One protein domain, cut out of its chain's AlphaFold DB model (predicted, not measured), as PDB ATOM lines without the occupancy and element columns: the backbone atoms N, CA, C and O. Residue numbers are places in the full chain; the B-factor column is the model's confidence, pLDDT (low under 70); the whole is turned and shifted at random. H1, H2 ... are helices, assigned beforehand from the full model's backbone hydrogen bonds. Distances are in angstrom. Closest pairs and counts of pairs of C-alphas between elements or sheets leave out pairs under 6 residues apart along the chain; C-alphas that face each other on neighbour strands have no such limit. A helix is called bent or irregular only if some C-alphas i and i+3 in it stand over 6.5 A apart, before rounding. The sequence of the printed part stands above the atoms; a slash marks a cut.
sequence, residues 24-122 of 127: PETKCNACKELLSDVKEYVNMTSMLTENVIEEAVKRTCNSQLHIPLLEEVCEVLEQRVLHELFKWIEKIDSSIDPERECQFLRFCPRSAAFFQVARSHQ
ATOM      1  N   PRO A  24     219.077 202.804 277.818       87.25
ATOM      2  CA  PRO A  24     219.829 203.695 278.708       87.25
ATOM      3  C   PRO A  24     219.385 205.161 278.621       87.25
ATOM      4  O   PRO A  24     219.297 205.839 279.640       87.25
ATOM      5  N   GLU A  25     219.055 205.635 277.420       91.50
ATOM      6  CA  GLU A  25     218.561 206.994 277.192       91.50
ATOM      7  C   GLU A  25     217.187 207.204 277.836       91.50
ATOM      8  O   GLU A  25     216.990 208.153 278.590       91.50
ATOM      9  N   THR A  26     216.258 206.266 277.632       90.69
ATOM     10  CA  THR A  26     214.912 206.346 278.215       90.69
ATOM     11  C   THR A  26     214.957 206.312 279.747       90.69
ATOM     12  O   THR A  26     214.222 207.051 280.392       90.69
ATOM     13  N   LYS A  27     215.839 205.496 280.344       88.00
ATOM     14  CA  LYS A  27     216.067 205.463 281.803       88.00
ATOM     15  C   LYS A  27     216.558 206.807 282.329       88.00
ATOM     16  O   LYS A  27     216.079 207.279 283.357       88.00
ATOM     17  N   CYS A  28     217.516 207.404 281.626       91.38
ATOM     18  CA  CYS A  28     218.094 208.682 282.007       91.38
ATOM     19  C   CYS A  28     217.056 209.809 281.925       91.38
ATOM     20  O   CYS A  28     216.904 210.559 282.887       91.38
ATOM     21  N   ASN A  29     216.294 209.881 280.831       93.69
ATOM     22  CA  ASN A  29     215.261 210.903 280.646       93.69
ATOM     23  C   ASN A  29     214.142 210.768 281.685       93.69
ATOM     24  O   ASN A  29     213.833 211.744 282.355       93.69
ATOM     25  N   ALA A  30     213.627 209.553 281.908       91.50
ATOM     26  CA  ALA A  30     212.586 209.316 282.911       91.50
ATOM     27  C   ALA A  30     213.041 209.689 284.333       91.50
ATOM     28  O   ALA A  30     212.267 210.230 285.117       91.50
ATOM     29  N   CYS A  31     214.308 209.428 284.673       92.44
ATOM     30  CA  CYS A  31     214.868 209.865 285.949       92.44
ATOM     31  C   CYS A  31     214.918 211.399 286.051       92.44
ATOM     32  O   CYS A  31     214.533 211.959 287.077       92.44
ATOM     33  N   LYS A  32     215.376 212.081 284.991       94.44
ATOM     34  CA  LYS A  32     215.476 213.546 284.973       94.44
ATOM     35  C   LYS A  32     214.113 214.215 285.052       94.44
ATOM     36  O   LYS A  32     213.986 215.199 285.769       94.44
ATOM     37  N   GLU A  33     213.119 213.688 284.344       95.31
ATOM     38  CA  GLU A  33     211.732 214.154 284.411       95.31
ATOM     39  C   GLU A  33     211.200 214.018 285.838       95.31
ATOM     40  O   GLU A  33     210.849 215.023 286.447       95.31
ATOM     41  N   LEU A  34     211.294 212.824 286.436       91.94
ATOM     42  CA  LEU A  34     210.849 212.596 287.812       91.94
ATOM     43  C   LEU A  34     211.503 213.561 288.810       91.94
ATOM     44  O   LEU A  34     210.826 214.123 289.665       91.94
ATOM     45  N   LEU A  35     212.821 213.754 288.734       90.62
ATOM     46  CA  LEU A  35     213.517 214.654 289.657       90.62
ATOM     47  C   LEU A  35     213.257 216.135 289.365       90.62
ATOM     48  O   LEU A  35     213.346 216.950 290.283       90.62
ATOM     49  N   SER A  36     212.914 216.488 288.125       91.75
ATOM     50  CA  SER A  36     212.451 217.836 287.781       91.75
ATOM     51  C   SER A  36     211.080 218.104 288.395       91.75
ATOM     52  O   SER A  36     210.913 219.139 289.035       91.75
ATOM     53  N   ASP A  37     210.158 217.142 288.313       89.56
ATOM     54  CA  ASP A  37     208.833 217.235 288.937       89.56
ATOM     55  C   ASP A  37     208.945 217.328 290.464       89.56
ATOM     56  O   ASP A  37     208.275 218.139 291.104       89.56
ATOM     57  N   VAL A  38     209.837 216.532 291.071       84.81
ATOM     58  CA  VAL A  38     210.116 216.608 292.513       84.81
ATOM     59  C   VAL A  38     210.665 217.986 292.880       84.81
ATOM     60  O   VAL A  38     210.202 218.572 293.856       84.81
ATOM     61  N   LYS A  39     211.613 218.531 292.108       85.25
ATOM     62  CA  LYS A  39     212.151 219.879 292.332       85.25
ATOM     63  C   LYS A  39     211.068 220.951 292.232       85.25
ATOM     64  O   LYS A  39     211.019 221.845 293.069       85.25
ATOM     65  N   GLU A  40     210.204 220.868 291.226       84.56
ATOM     66  CA  GLU A  40     209.092 221.801 291.057       84.56
ATOM     67  C   GLU A  40     208.116 221.716 292.234       84.56
ATOM     68  O   GLU A  40     207.754 222.743 292.805       84.56
ATOM     69  N   TYR A  41     207.758 220.506 292.669       79.88
ATOM     70  CA  TYR A  41     206.896 220.306 293.831       79.88
ATOM     71  C   TYR A  41     207.513 220.853 295.126       79.88
ATOM     72  O   TYR A  41     206.833 221.533 295.897       79.88
ATOM     73  N   VAL A  42     208.801 220.596 295.355       73.94
ATOM     74  CA  VAL A  42     209.546 221.141 296.499       73.94
ATOM     75  C   VAL A  42     209.544 222.673 296.454       73.94
ATOM     76  O   VAL A  42     209.112 223.293 297.417       73.94
ATOM     77  N   ASN A  43     209.857 223.287 295.310       74.00
ATOM     78  CA  ASN A  43     209.824 224.747 295.146       74.00
ATOM     79  C   ASN A  43     208.426 225.361 295.342       74.00
ATOM     80  O   ASN A  43     208.288 226.461 295.871       74.00
ATOM     81  N   MET A  44     207.366 224.682 294.895       68.88
ATOM     82  CA  MET A  44     205.991 225.150 295.105       68.88
ATOM     83  C   MET A  44     205.563 225.034 296.572       68.88
ATOM     84  O   MET A  44     204.823 225.877 297.075       68.88
ATOM     85  N   THR A  45     205.997 223.983 297.268       61.44
ATOM     86  CA  THR A  45     205.676 223.785 298.690       61.44
ATOM     87  C   THR A  45     206.517 224.668 299.607       61.44
ATOM     88  O   THR A  45     206.039 225.058 300.672       61.44
ATOM     89  N   SER A  46     207.712 225.070 299.173       62.53
ATOM     90  CA  SER A  46     208.565 226.021 299.882       62.53
ATOM     91  C   SER A  46     208.194 227.491 299.669       62.53
ATOM     92  O   SER A  46     208.860 228.373 300.199       62.53
ATOM     93  N   MET A  47     207.057 227.783 299.019       59.66
ATOM     94  CA  MET A  47     206.488 229.140 298.916       59.66
ATOM     95  C   MET A  47     206.116 229.791 300.269       59.66
ATOM     96  O   MET A  47     205.554 230.890 300.298       59.66
ATOM     97  N   LEU A  48     206.427 229.154 301.399       65.31
ATOM     98  CA  LEU A  48     206.526 229.832 302.687       65.31
ATOM     99  C   LEU A  48     207.691 230.827 302.630       65.31
ATOM    100  O   LEU A  48     208.853 230.447 302.699       65.31
ATOM    101  N   THR A  49     207.380 232.113 302.506       70.81
ATOM    102  CA  THR A  49     208.399 233.168 302.516       70.81
ATOM    103  C   THR A  49     208.954 233.392 303.922       70.81
ATOM    104  O   THR A  49     208.253 233.156 304.912       70.81
ATOM    105  N   GLU A  50     210.188 233.914 304.006       74.06
ATOM    106  CA  GLU A  50     210.835 234.329 305.267       74.06
ATOM    107  C   GLU A  50     209.888 235.128 306.159       74.06
ATOM    108  O   GLU A  50     209.636 234.769 307.310       74.06
ATOM    109  N   ASN A  51     209.217 236.099 305.548       76.06
ATOM    110  CA  ASN A  51     208.258 236.972 306.206       76.06
ATOM    111  C   ASN A  51     207.038 236.231 306.779       76.06
ATOM    112  O   ASN A  51     206.550 236.599 307.844       76.06
ATOM    113  N   VAL A  52     206.518 235.199 306.104       81.00
ATOM    114  CA  VAL A  52     205.325 234.469 306.578       81.00
ATOM    115  C   VAL A  52     205.641 233.665 307.835       81.00
ATOM    116  O   VAL A  52     204.851 233.665 308.781       81.00
ATOM    117  N   ILE A  53     206.796 232.998 307.872       79.31
ATOM    118  CA  ILE A  53     207.212 232.247 309.061       79.31
ATOM    119  C   ILE A  53     207.641 233.212 310.172       79.31
ATOM    120  O   ILE A  53     207.271 232.989 311.322       79.31
ATOM    121  N   GLU A  54     208.335 234.306 309.849       82.81
ATOM    122  CA  GLU A  54     208.690 235.340 310.827       82.81
ATOM    123  C   GLU A  54     207.437 235.924 311.499       82.81
ATOM    124  O   GLU A  54     207.367 236.012 312.726       82.81
ATOM    125  N   GLU A  55     206.396 236.255 310.726       84.50
ATOM    126  CA  GLU A  55     205.124 236.721 311.281       84.50
ATOM    127  C   GLU A  55     204.426 235.662 312.142       84.50
ATOM    128  O   GLU A  55     203.851 235.995 313.184       84.50
ATOM    129  N   ALA A  56     204.450 234.392 311.731       84.81
ATOM    130  CA  ALA A  56     203.839 233.305 312.490       84.81
ATOM    131  C   ALA A  56     204.547 233.076 313.834       84.81
ATOM    132  O   ALA A  56     203.879 232.910 314.864       84.81
ATOM    133  N   VAL A  57     205.883 233.125 313.842       85.12
ATOM    134  CA  VAL A  57     206.689 233.032 315.065       85.12
ATOM    135  C   VAL A  57     206.405 234.223 315.967       85.12
ATOM    136  O   VAL A  57     206.006 234.003 317.107       85.12
ATOM    137  N   LYS A  58     206.448 235.458 315.449       85.88
ATOM    138  CA  LYS A  58     206.129 236.665 316.232       85.88
ATOM    139  C   LYS A  58     204.749 236.602 316.875       85.88
ATOM    140  O   LYS A  58     204.590 236.918 318.051       85.88
ATOM    141  N   ARG A  59     203.712 236.192 316.135       87.88
ATOM    142  CA  ARG A  59     202.353 236.068 316.699       87.88
ATOM    143  C   ARG A  59     202.288 235.018 317.804       87.88
ATOM    144  O   ARG A  59     201.660 235.260 318.831       87.88
ATOM    145  N   THR A  60     202.939 233.877 317.600       87.12
ATOM    146  CA  THR A  60     202.969 232.790 318.584       87.12
ATOM    147  C   THR A  60     203.718 233.222 319.842       87.12
ATOM    148  O   THR A  60     203.191 233.085 320.944       87.12
ATOM    149  N   CYS A  61     204.884 233.835 319.675       87.06
ATOM    150  CA  CYS A  61     205.724 234.324 320.757       87.06
ATOM    151  C   CYS A  61     205.042 235.411 321.585       87.06
ATOM    152  O   CYS A  61     204.952 235.285 322.804       87.06
ATOM    153  N   ASN A  62     204.412 236.388 320.929       84.38
ATOM    154  CA  ASN A  62     203.611 237.410 321.608       84.38
ATOM    155  C   ASN A  62     202.439 236.826 322.416       84.38
ATOM    156  O   ASN A  62     202.052 237.386 323.442       84.38
ATOM    157  N   SER A  63     201.873 235.694 321.983       82.50
ATOM    158  CA  SER A  63     200.777 235.030 322.696       82.50
ATOM    159  C   SER A  63     201.220 234.225 323.923       82.50
ATOM    160  O   SER A  63     200.355 233.812 324.687       82.50
ATOM    161  N   GLN A  64     202.526 234.011 324.131       75.25
ATOM    162  CA  GLN A  64     203.066 233.135 325.185       75.25
ATOM    163  C   GLN A  64     204.019 233.828 326.173       75.25
ATOM    164  O   GLN A  64     204.595 233.163 327.032       75.25
ATOM    165  N   LEU A  65     204.109 235.164 326.131       66.62
ATOM    166  CA  LEU A  65     204.992 236.001 326.969       66.62
ATOM    167  C   LEU A  65     204.793 235.870 328.495       66.62
ATOM    168  O   LEU A  65     205.514 236.470 329.278       66.62
ATOM    169  N   HIS A  66     203.797 235.116 328.950       77.31
ATOM    170  CA  HIS A  66     203.525 234.868 330.371       77.31
ATOM    171  C   HIS A  66     204.241 233.617 330.908       77.31
ATOM    172  O   HIS A  66     204.142 233.321 332.099       77.31
ATOM    173  N   ILE A  67     204.952 232.876 330.051       81.50
ATOM    174  CA  ILE A  67     205.728 231.692 330.427       81.50
ATOM    175  C   ILE A  67     207.216 232.005 330.194       81.50
ATOM    176  O   ILE A  67     207.652 231.982 329.045       81.50
ATOM    177  N   PRO A  68     208.018 232.240 331.253       77.81
ATOM    178  CA  PRO A  68     209.406 232.709 331.125       77.81
ATOM    179  C   PRO A  68     210.305 231.816 330.258       77.81
ATOM    180  O   PRO A  68     211.156 232.298 329.523       77.81
ATOM    181  N   LEU A  69     210.085 230.498 330.298       80.12
ATOM    182  CA  LEU A  69     210.822 229.548 329.459       80.12
ATOM    183  C   LEU A  69     210.523 229.730 327.959       80.12
ATOM    184  O   LEU A  69     211.392 229.497 327.127       80.12
ATOM    185  N   LEU A  70     209.295 230.111 327.605       79.62
ATOM    186  CA  LEU A  70     208.893 230.310 326.210       79.62
ATOM    187  C   LEU A  70     209.337 231.683 325.698       79.62
ATOM    188  O   LEU A  70     209.619 231.807 324.513       79.62
ATOM    189  N   GLU A  71     209.481 232.670 326.586       79.38
ATOM    190  CA  GLU A  71     210.069 233.979 326.277       79.38
ATOM    191  C   GLU A  71     211.523 233.842 325.796       79.38
ATOM    192  O   GLU A  71     211.853 234.315 324.711       79.38
ATOM    193  N   GLU A  72     212.359 233.084 326.513       82.19
ATOM    194  CA  GLU A  72     213.754 232.831 326.115       82.19
ATOM    195  C   GLU A  72     213.853 232.060 324.783       82.19
ATOM    196  O   GLU A  72     214.660 232.388 323.911       82.19
ATOM    197  N   VAL A  73     212.990 231.056 324.576       84.56
ATOM    198  CA  VAL A  73     212.913 230.312 323.304       84.56
ATOM    199  C   VAL A  73     212.519 231.235 322.149       84.56
ATOM    200  O   VAL A  73     213.074 231.131 321.052       84.56
ATOM    201  N   CYS A  74     211.584 232.146 322.393       85.50
ATOM    202  CA  CYS A  74     211.119 233.109 321.411       85.50
ATOM    203  C   CYS A  74     212.186 234.132 321.032       85.50
ATOM    204  O   CYS A  74     212.382 234.364 319.841       85.50
ATOM    205  N   GLU A  75     212.949 234.661 321.991       82.88
ATOM    206  CA  GLU A  75     214.081 235.545 321.688       82.88
ATOM    207  C   GLU A  75     215.130 234.852 320.805       82.88
ATOM    208  O   GLU A  75     215.634 235.439 319.844       82.88
ATOM    209  N   VAL A  76     215.440 233.580 321.078       82.81
ATOM    210  CA  VAL A  76     216.399 232.806 320.274       82.81
ATOM    211  C   VAL A  76     215.872 232.549 318.858       82.81
ATOM    212  O   VAL A  76     216.623 232.702 317.887       82.81
ATOM    213  N   LEU A  77     214.598 232.172 318.721       81.56
ATOM    214  CA  LEU A  77     213.976 231.919 317.421       81.56
ATOM    215  C   LEU A  77     213.897 233.190 316.572       81.56
ATOM    216  O   LEU A  77     214.321 233.158 315.416       81.56
ATOM    217  N   GLU A  78     213.425 234.297 317.152       76.06
ATOM    218  CA  GLU A  78     213.279 235.584 316.467       76.06
ATOM    219  C   GLU A  78     214.626 236.200 316.067       76.06
ATOM    220  O   GLU A  78     214.735 236.760 314.979       76.06
ATOM    221  N   GLN A  79     215.665 236.089 316.903       71.75
ATOM    222  CA  GLN A  79     216.928 236.798 316.657       71.75
ATOM    223  C   GLN A  79     218.018 235.979 315.961       71.75
ATOM    224  O   GLN A  79     218.929 236.573 315.382       71.75
ATOM    225  N   ARG A  80     218.010 234.643 316.060       69.62
ATOM    226  CA  ARG A  80     219.185 233.832 315.669       69.62
ATOM    227  C   ARG A  80     218.894 232.712 314.691       69.62
ATOM    228  O   ARG A  80     219.755 232.395 313.877       69.62
ATOM    229  N   VAL A  81     217.734 232.073 314.805       76.88
ATOM    230  CA  VAL A  81     217.516 230.769 314.162       76.88
ATOM    231  C   VAL A  81     216.716 230.884 312.873       76.88
ATOM    232  O   VAL A  81     217.007 230.153 311.932       76.88
ATOM    233  N   LEU A  82     215.750 231.805 312.795       79.62
ATOM    234  CA  LEU A  82     214.854 231.900 311.641       79.62
ATOM    235  C   LEU A  82     215.596 232.129 310.324       79.62
ATOM    236  O   LEU A  82     215.410 231.366 309.383       79.62
ATOM    237  N   HIS A  83     216.489 233.111 310.284       79.44
ATOM    238  CA  HIS A  83     217.226 233.443 309.068       79.44
ATOM    239  C   HIS A  83     218.107 232.286 308.562       79.44
ATOM    240  O   HIS A  83     218.153 231.982 307.371       79.44
ATOM    241  N   GLU A  84     218.790 231.590 309.472       78.06
ATOM    242  CA  GLU A  84     219.635 230.445 309.112       78.06
ATOM    243  C   GLU A  84     218.804 229.213 308.725       78.06
ATOM    244  O   GLU A  84     219.184 228.473 307.816       78.06
ATOM    245  N   LEU A  85     217.636 229.021 309.349       76.44
ATOM    246  CA  LEU A  85     216.666 228.005 308.947       76.44
ATOM    247  C   LEU A  85     216.163 228.262 307.521       76.44
ATOM    248  O   LEU A  85     216.097 227.322 306.730       76.44
ATOM    249  N   PHE A  86     215.884 229.518 307.163       74.81
ATOM    250  CA  PHE A  86     215.488 229.890 305.806       74.81
ATOM    251  C   PHE A  86     216.567 229.606 304.775       74.81
ATOM    252  O   PHE A  86     216.302 228.909 303.799       74.81
ATOM    253  N   LYS A  87     217.805 230.036 305.030       76.25
ATOM    254  CA  LYS A  87     218.939 229.702 304.153       76.25
ATOM    255  C   LYS A  87     219.113 228.200 303.970       76.25
ATOM    256  O   LYS A  87     219.489 227.746 302.891       76.25
ATOM    257  N   TRP A  88     218.891 227.416 305.024       71.94
ATOM    258  CA  TRP A  88     218.979 225.962 304.947       71.94
ATOM    259  C   TRP A  88     217.860 225.362 304.083       71.94
ATOM    260  O   TRP A  88     218.151 224.501 303.253       71.94
ATOM    261  N   ILE A  89     216.623 225.850 304.219       70.50
ATOM    262  CA  ILE A  89     215.483 225.446 303.381       70.50
ATOM    263  C   ILE A  89     215.746 225.807 301.911       70.50
ATOM    264  O   ILE A  89     215.721 224.923 301.061       70.50
ATOM    265  N   GLU A  90     216.139 227.051 301.616       71.38
ATOM    266  CA  GLU A  90     216.487 227.491 300.254       71.38
ATOM    267  C   GLU A  90     217.626 226.658 299.645       71.38
ATOM    268  O   GLU A  90     217.644 226.345 298.448       71.38
ATOM    269  N   LYS A  91     218.603 226.267 300.469       71.56
ATOM    270  CA  LYS A  91     219.701 225.399 300.044       71.56
ATOM    271  C   LYS A  91     219.211 223.997 299.685       71.56
ATOM    272  O   LYS A  91     219.728 223.416 298.736       71.56
ATOM    273  N   ILE A  92     218.245 223.447 300.418       68.44
ATOM    274  CA  ILE A  92     217.648 222.142 300.100       68.44
ATOM    275  C   ILE A  92     216.837 222.231 298.813       68.44
ATOM    276  O   ILE A  92     217.047 221.413 297.917       68.44
ATOM    277  N   ASP A  93     216.004 223.257 298.678       67.06
ATOM    278  CA  ASP A  93     215.168 223.471 297.494       67.06
ATOM    279  C   ASP A  93     216.011 223.617 296.220       67.06
ATOM    280  O   ASP A  93     215.732 223.031 295.171       67.06
ATOM    281  N   SER A  94     217.127 224.341 296.322       66.88
ATOM    282  CA  SER A  94     218.060 224.531 295.211       66.88
ATOM    283  C   SER A  94     218.980 223.331 294.949       66.88
ATOM    284  O   SER A  94     219.577 223.261 293.870       66.88
ATOM    285  N   SER A  95     219.088 222.376 295.883       73.56
ATOM    286  CA  SER A  95     220.055 221.269 295.801       73.56
ATOM    287  C   SER A  95     219.673 220.162 294.824       73.56
ATOM    288  O   SER A  95     220.559 219.438 294.368       73.56
ATOM    289  N   ILE A  96     218.391 220.037 294.465       83.69
ATOM    290  CA  ILE A  96     217.960 219.009 293.517       83.69
ATOM    291  C   ILE A  96     218.444 219.399 292.117       83.69
ATOM    292  O   ILE A  96     217.950 220.338 291.480       83.69
ATOM    293  N   ASP A  97     219.437 218.657 291.638       89.50
ATOM    294  CA  ASP A  97     219.998 218.733 290.292       89.50
ATOM    295  C   ASP A  97     219.674 217.421 289.560       89.50
ATOM    296  O   ASP A  97     220.385 216.425 289.738       89.50
ATOM    297  N   PRO A  98     218.609 217.392 288.735       91.44
ATOM    298  CA  PRO A  98     218.165 216.174 288.063       91.44
ATOM    299  C   PRO A  98     219.262 215.474 287.253       91.44
ATOM    300  O   PRO A  98     219.289 214.249 287.179       91.44
ATOM    301  N   GLU A  99     220.205 216.218 286.667       92.38
ATOM    302  CA  GLU A  99     221.320 215.629 285.923       92.38
ATOM    303  C   GLU A  99     222.257 214.867 286.863       92.38
ATOM    304  O   GLU A  99     222.552 213.687 286.656       92.38
ATOM    305  N   ARG A 100     222.718 215.543 287.912       90.19
ATOM    306  CA  ARG A 100     223.687 215.001 288.867       90.19
ATOM    307  C   ARG A 100     223.122 213.826 289.648       90.19
ATOM    308  O   ARG A 100     223.787 212.796 289.768       90.19
ATOM    309  N   GLU A 101     221.897 213.960 290.136       89.94
ATOM    310  CA  GLU A 101     221.235 212.929 290.930       89.94
ATOM    311  C   GLU A 101     220.976 211.667 290.095       89.94
ATOM    312  O   GLU A 101     221.267 210.548 290.526       89.94
ATOM    313  N   CYS A 102     220.561 211.809 288.832       91.31
ATOM    314  CA  CYS A 102     220.388 210.656 287.949       91.31
ATOM    315  C   CYS A 102     221.711 209.974 287.564       91.31
ATOM    316  O   CYS A 102     221.741 208.757 287.342       91.31
ATOM    317  N   GLN A 103     222.823 210.713 287.519       90.94
ATOM    318  CA  GLN A 103     224.168 210.146 287.353       90.94
ATOM    319  C   GLN A 103     224.659 209.431 288.625       90.94
ATOM    320  O   GLN A 103     225.324 208.385 288.543       90.94
ATOM    321  N   PHE A 104     224.294 209.941 289.806       88.44
ATOM    322  CA  PHE A 104     224.556 209.298 291.094       88.44
ATOM    323  C   PHE A 104     223.819 207.955 291.203       88.44
ATOM    324  O   PHE A 104     224.460 206.920 291.425       88.44
ATOM    325  N   LEU A 105     222.513 207.958 290.910       87.62
ATOM    326  CA  LEU A 105     221.630 206.784 290.879       87.62
ATOM    327  C   LEU A 105     221.925 205.812 289.724       87.62
ATOM    328  O   LEU A 105     221.373 204.714 289.684       87.62
ATOM    329  N   ARG A 106     222.837 206.179 288.811       87.81
ATOM    330  CA  ARG A 106     223.266 205.386 287.643       87.81
ATOM    331  C   ARG A 106     222.168 205.148 286.599       87.81
ATOM    332  O   ARG A 106     222.296 204.234 285.786       87.81
ATOM    333  N   PHE A 107     221.127 205.978 286.582       88.56
ATOM    334  CA  PHE A 107     220.165 206.019 285.477       88.56
ATOM    335  C   PHE A 107     220.720 206.778 284.269       88.56
ATOM    336  O   PHE A 107     220.350 206.471 283.141       88.56
ATOM    337  N   CYS A 108     221.653 207.708 284.502       90.75
ATOM    338  CA  CYS A 108     222.386 208.429 283.465       90.75
ATOM    339  C   CYS A 108     223.877 208.048 283.431       90.75
ATOM    340  O   CYS A 108     224.460 207.719 284.471       90.75
ATOM    341  N   PRO A 109     224.533 208.137 282.257       90.44
ATOM    342  CA  PRO A 109     225.983 208.013 282.153       90.44
ATOM    343  C   PRO A 109     226.688 209.092 282.976       90.44
ATOM    344  O   PRO A 109     226.354 210.271 282.885       90.44
ATOM    345  N   ARG A 110     227.700 208.708 283.753       88.81
ATOM    346  CA  ARG A 110     228.495 209.666 284.531       88.81
ATOM    347  C   ARG A 110     229.407 210.461 283.604       88.81
ATOM    348  O   ARG A 110     230.226 209.884 282.893       88.81
ATOM    349  N   SER A 111     229.273 211.781 283.641       84.81
ATOM    350  CA  SER A 111     230.106 212.706 282.868       84.81
ATOM    351  C   SER A 111     231.434 213.012 283.577       84.81
ATOM    352  O   SER A 111     231.593 212.760 284.770       84.81
ATOM    353  N   ALA A 112     232.403 213.612 282.878       80.69
ATOM    354  CA  ALA A 112     233.630 214.104 283.520       80.69
ATOM    355  C   ALA A 112     233.338 215.169 284.600       80.69
ATOM    356  O   ALA A 112     233.989 215.178 285.645       80.69
ATOM    357  N   ALA A 113     232.322 216.011 284.379       77.44
ATOM    358  CA  ALA A 113     231.869 217.023 285.334       77.44
ATOM    359  C   ALA A 113     231.337 216.400 286.637       77.44
ATOM    360  O   ALA A 113     231.645 216.889 287.723       77.44
ATOM    361  N   PHE A 114     230.634 215.264 286.550       79.06
ATOM    362  CA  PHE A 114     230.185 214.503 287.722       79.06
ATOM    363  C   PHE A 114     231.336 214.158 288.665       79.06
ATOM    364  O   PHE A 114     231.264 214.382 289.871       79.06
ATOM    365  N   PHE A 115     232.424 213.624 288.109       78.88
ATOM    366  CA  PHE A 115     233.574 213.194 288.897       78.88
ATOM    367  C   PHE A 115     234.361 214.367 289.488       78.88
ATOM    368  O   PHE A 115     234.978 214.208 290.540       78.88
ATOM    369  N   GLN A 116     234.341 215.537 288.843       78.62
ATOM    370  CA  GLN A 116     234.942 216.757 289.385       78.62
ATOM    371  C   GLN A 116     234.175 217.242 290.618       78.62
ATOM    372  O   GLN A 116     234.784 217.501 291.651       78.62
ATOM    373  N   VAL A 117     232.844 217.276 290.540       70.56
ATOM    374  CA  VAL A 117     231.974 217.666 291.658       70.56
ATOM    375  C   VAL A 117     232.038 216.653 292.804       70.56
ATOM    376  O   VAL A 117     232.210 217.042 293.957       70.56
ATOM    377  N   ALA A 118     231.968 215.351 292.505       68.06
ATOM    378  CA  ALA A 118     232.042 214.295 293.518       68.06
ATOM    379  C   ALA A 118     233.362 214.328 294.312       68.06
ATOM    380  O   ALA A 118     233.378 214.027 295.503       68.06
ATOM    381  N   ARG A 119     234.466 214.732 293.669       65.12
ATOM    382  CA  ARG A 119     235.775 214.872 294.317       65.12
ATOM    383  C   ARG A 119     235.832 216.061 295.283       65.12
ATOM    384  O   ARG A 119     236.493 215.952 296.307       65.12
ATOM    385  N   SER A 120     235.133 217.157 294.988       58.41
ATOM    386  CA  SER A 120     235.100 218.346 295.852       58.41
ATOM    387  C   SER A 120     234.313 218.128 297.150       58.41
ATOM    388  O   SER A 120     234.668 218.706 298.166       58.41
ATOM    389  N   HIS A 121     233.293 217.261 297.148       54.38
ATOM    390  CA  HIS A 121     232.490 216.953 298.344       54.38
ATOM    391  C   HIS A 121     233.062 215.829 299.226       54.38
ATOM    392  O   HIS A 121     232.582 215.619 300.337       54.38
ATOM    393  N   GLN A 122     234.096 215.108 298.778       44.06
ATOM    394  CA  GLN A 122     234.723 214.045 299.573       44.06
ATOM    395  C   GLN A 122     235.695 214.574 300.648       44.06
ATOM    396  O   GLN A 122     236.263 213.787 301.399       44.06
TER     397      GLN A 122
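This is residues 24 to 122 of the 127 residues of a protein of Heligmosomoides polygyrus (UniProt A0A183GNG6). This is a long, thin rod in which the chain runs out along one row, H1 then H2, turns round at the far end in residues 63 to 67, and comes back beside it as the bent helix H3 and then the short H4. H2 and the first arm of H3 make a helical hairpin at that far end; at the other end H4 packs on residues 28 to 36 of H1, and H5 lies off beyond H4, touching no helix. The printed part has 99 residues with five named helices, H1 to H5 in chain order, and no named strand; the class is all helix. The whole is extended, with a radius of gyration of the C-alphas of 19.9 A and spans of 62 by 28 by 17 A.

Start with the longest helix, H3, residues 68 to 95. By its hydrogen bonds it was assigned as one helix, but it is bent: C-alphas 79 and 82 are 7.3 A apart, and its arms H3a, residues 68 to 79, and H3b, residues 82 to 95, stand at a steep tilt of 52 degrees. Next look for H2, residues 50 to 62; H2 and H3a touch as a hairpin, opposite ways at a shallow tilt of 18 degrees, and their closest C-alphas, those of Cys 61 and Cys 74, are 5.6 A apart. H2 touches H3b with residues 50 to 54 alone, closest at the C-alphas of Glu 50 and Phe 86, 6.5 A, at a shallow tilt of 33 degrees, only just short of steep. Farther along, H1, residues 24 to 45, only just touches H3b, with 3 pairs of C-alphas within 8 A, the closest being Asn 43 and Asp 93 at 6.0 A. H4, residues 98 to 104, touches H1 at a steep tilt of 57 degrees, with the C-alphas of Lys 32 and Pro 98 closest at 4.9 A. H5, residues 112 to 121, is close to H4 but not clearly touching; the C-alphas of Arg 100 and Phe 114 are closest, 6.6 A. H1 and H2 are apart. In H1, H2, H3a, H3b, H4 and H5 every O i to N i+4 pair is within hydrogen-bond range.

Find C-alpha 24 at (219.829, 203.695, 278.708); from there H1 runs 31.7 A to C-alpha 45. H2 covers 18.1 A. H3a begins at C-alpha 68, (209.406, 232.709, 331.125), and spans 16.8 A, and H3b spans 19.8 A. H4 measures 9.9 A, and H5 measures 15.1 A, ending at C-alpha 121, (232.490, 216.953, 298.344).

The two C-alphas farthest apart are those of Pro 24 and His 66, 62.5 A. The printed part has no cut. The links H1 to H2, H2 to H3 and H3 to H4 are tight, and H4 to H5 is short. Mean pLDDT of the printed part is 80.1; look for values under 70 at residues 44 to 48, 65, 80, 92 to 94 and 118 to 122.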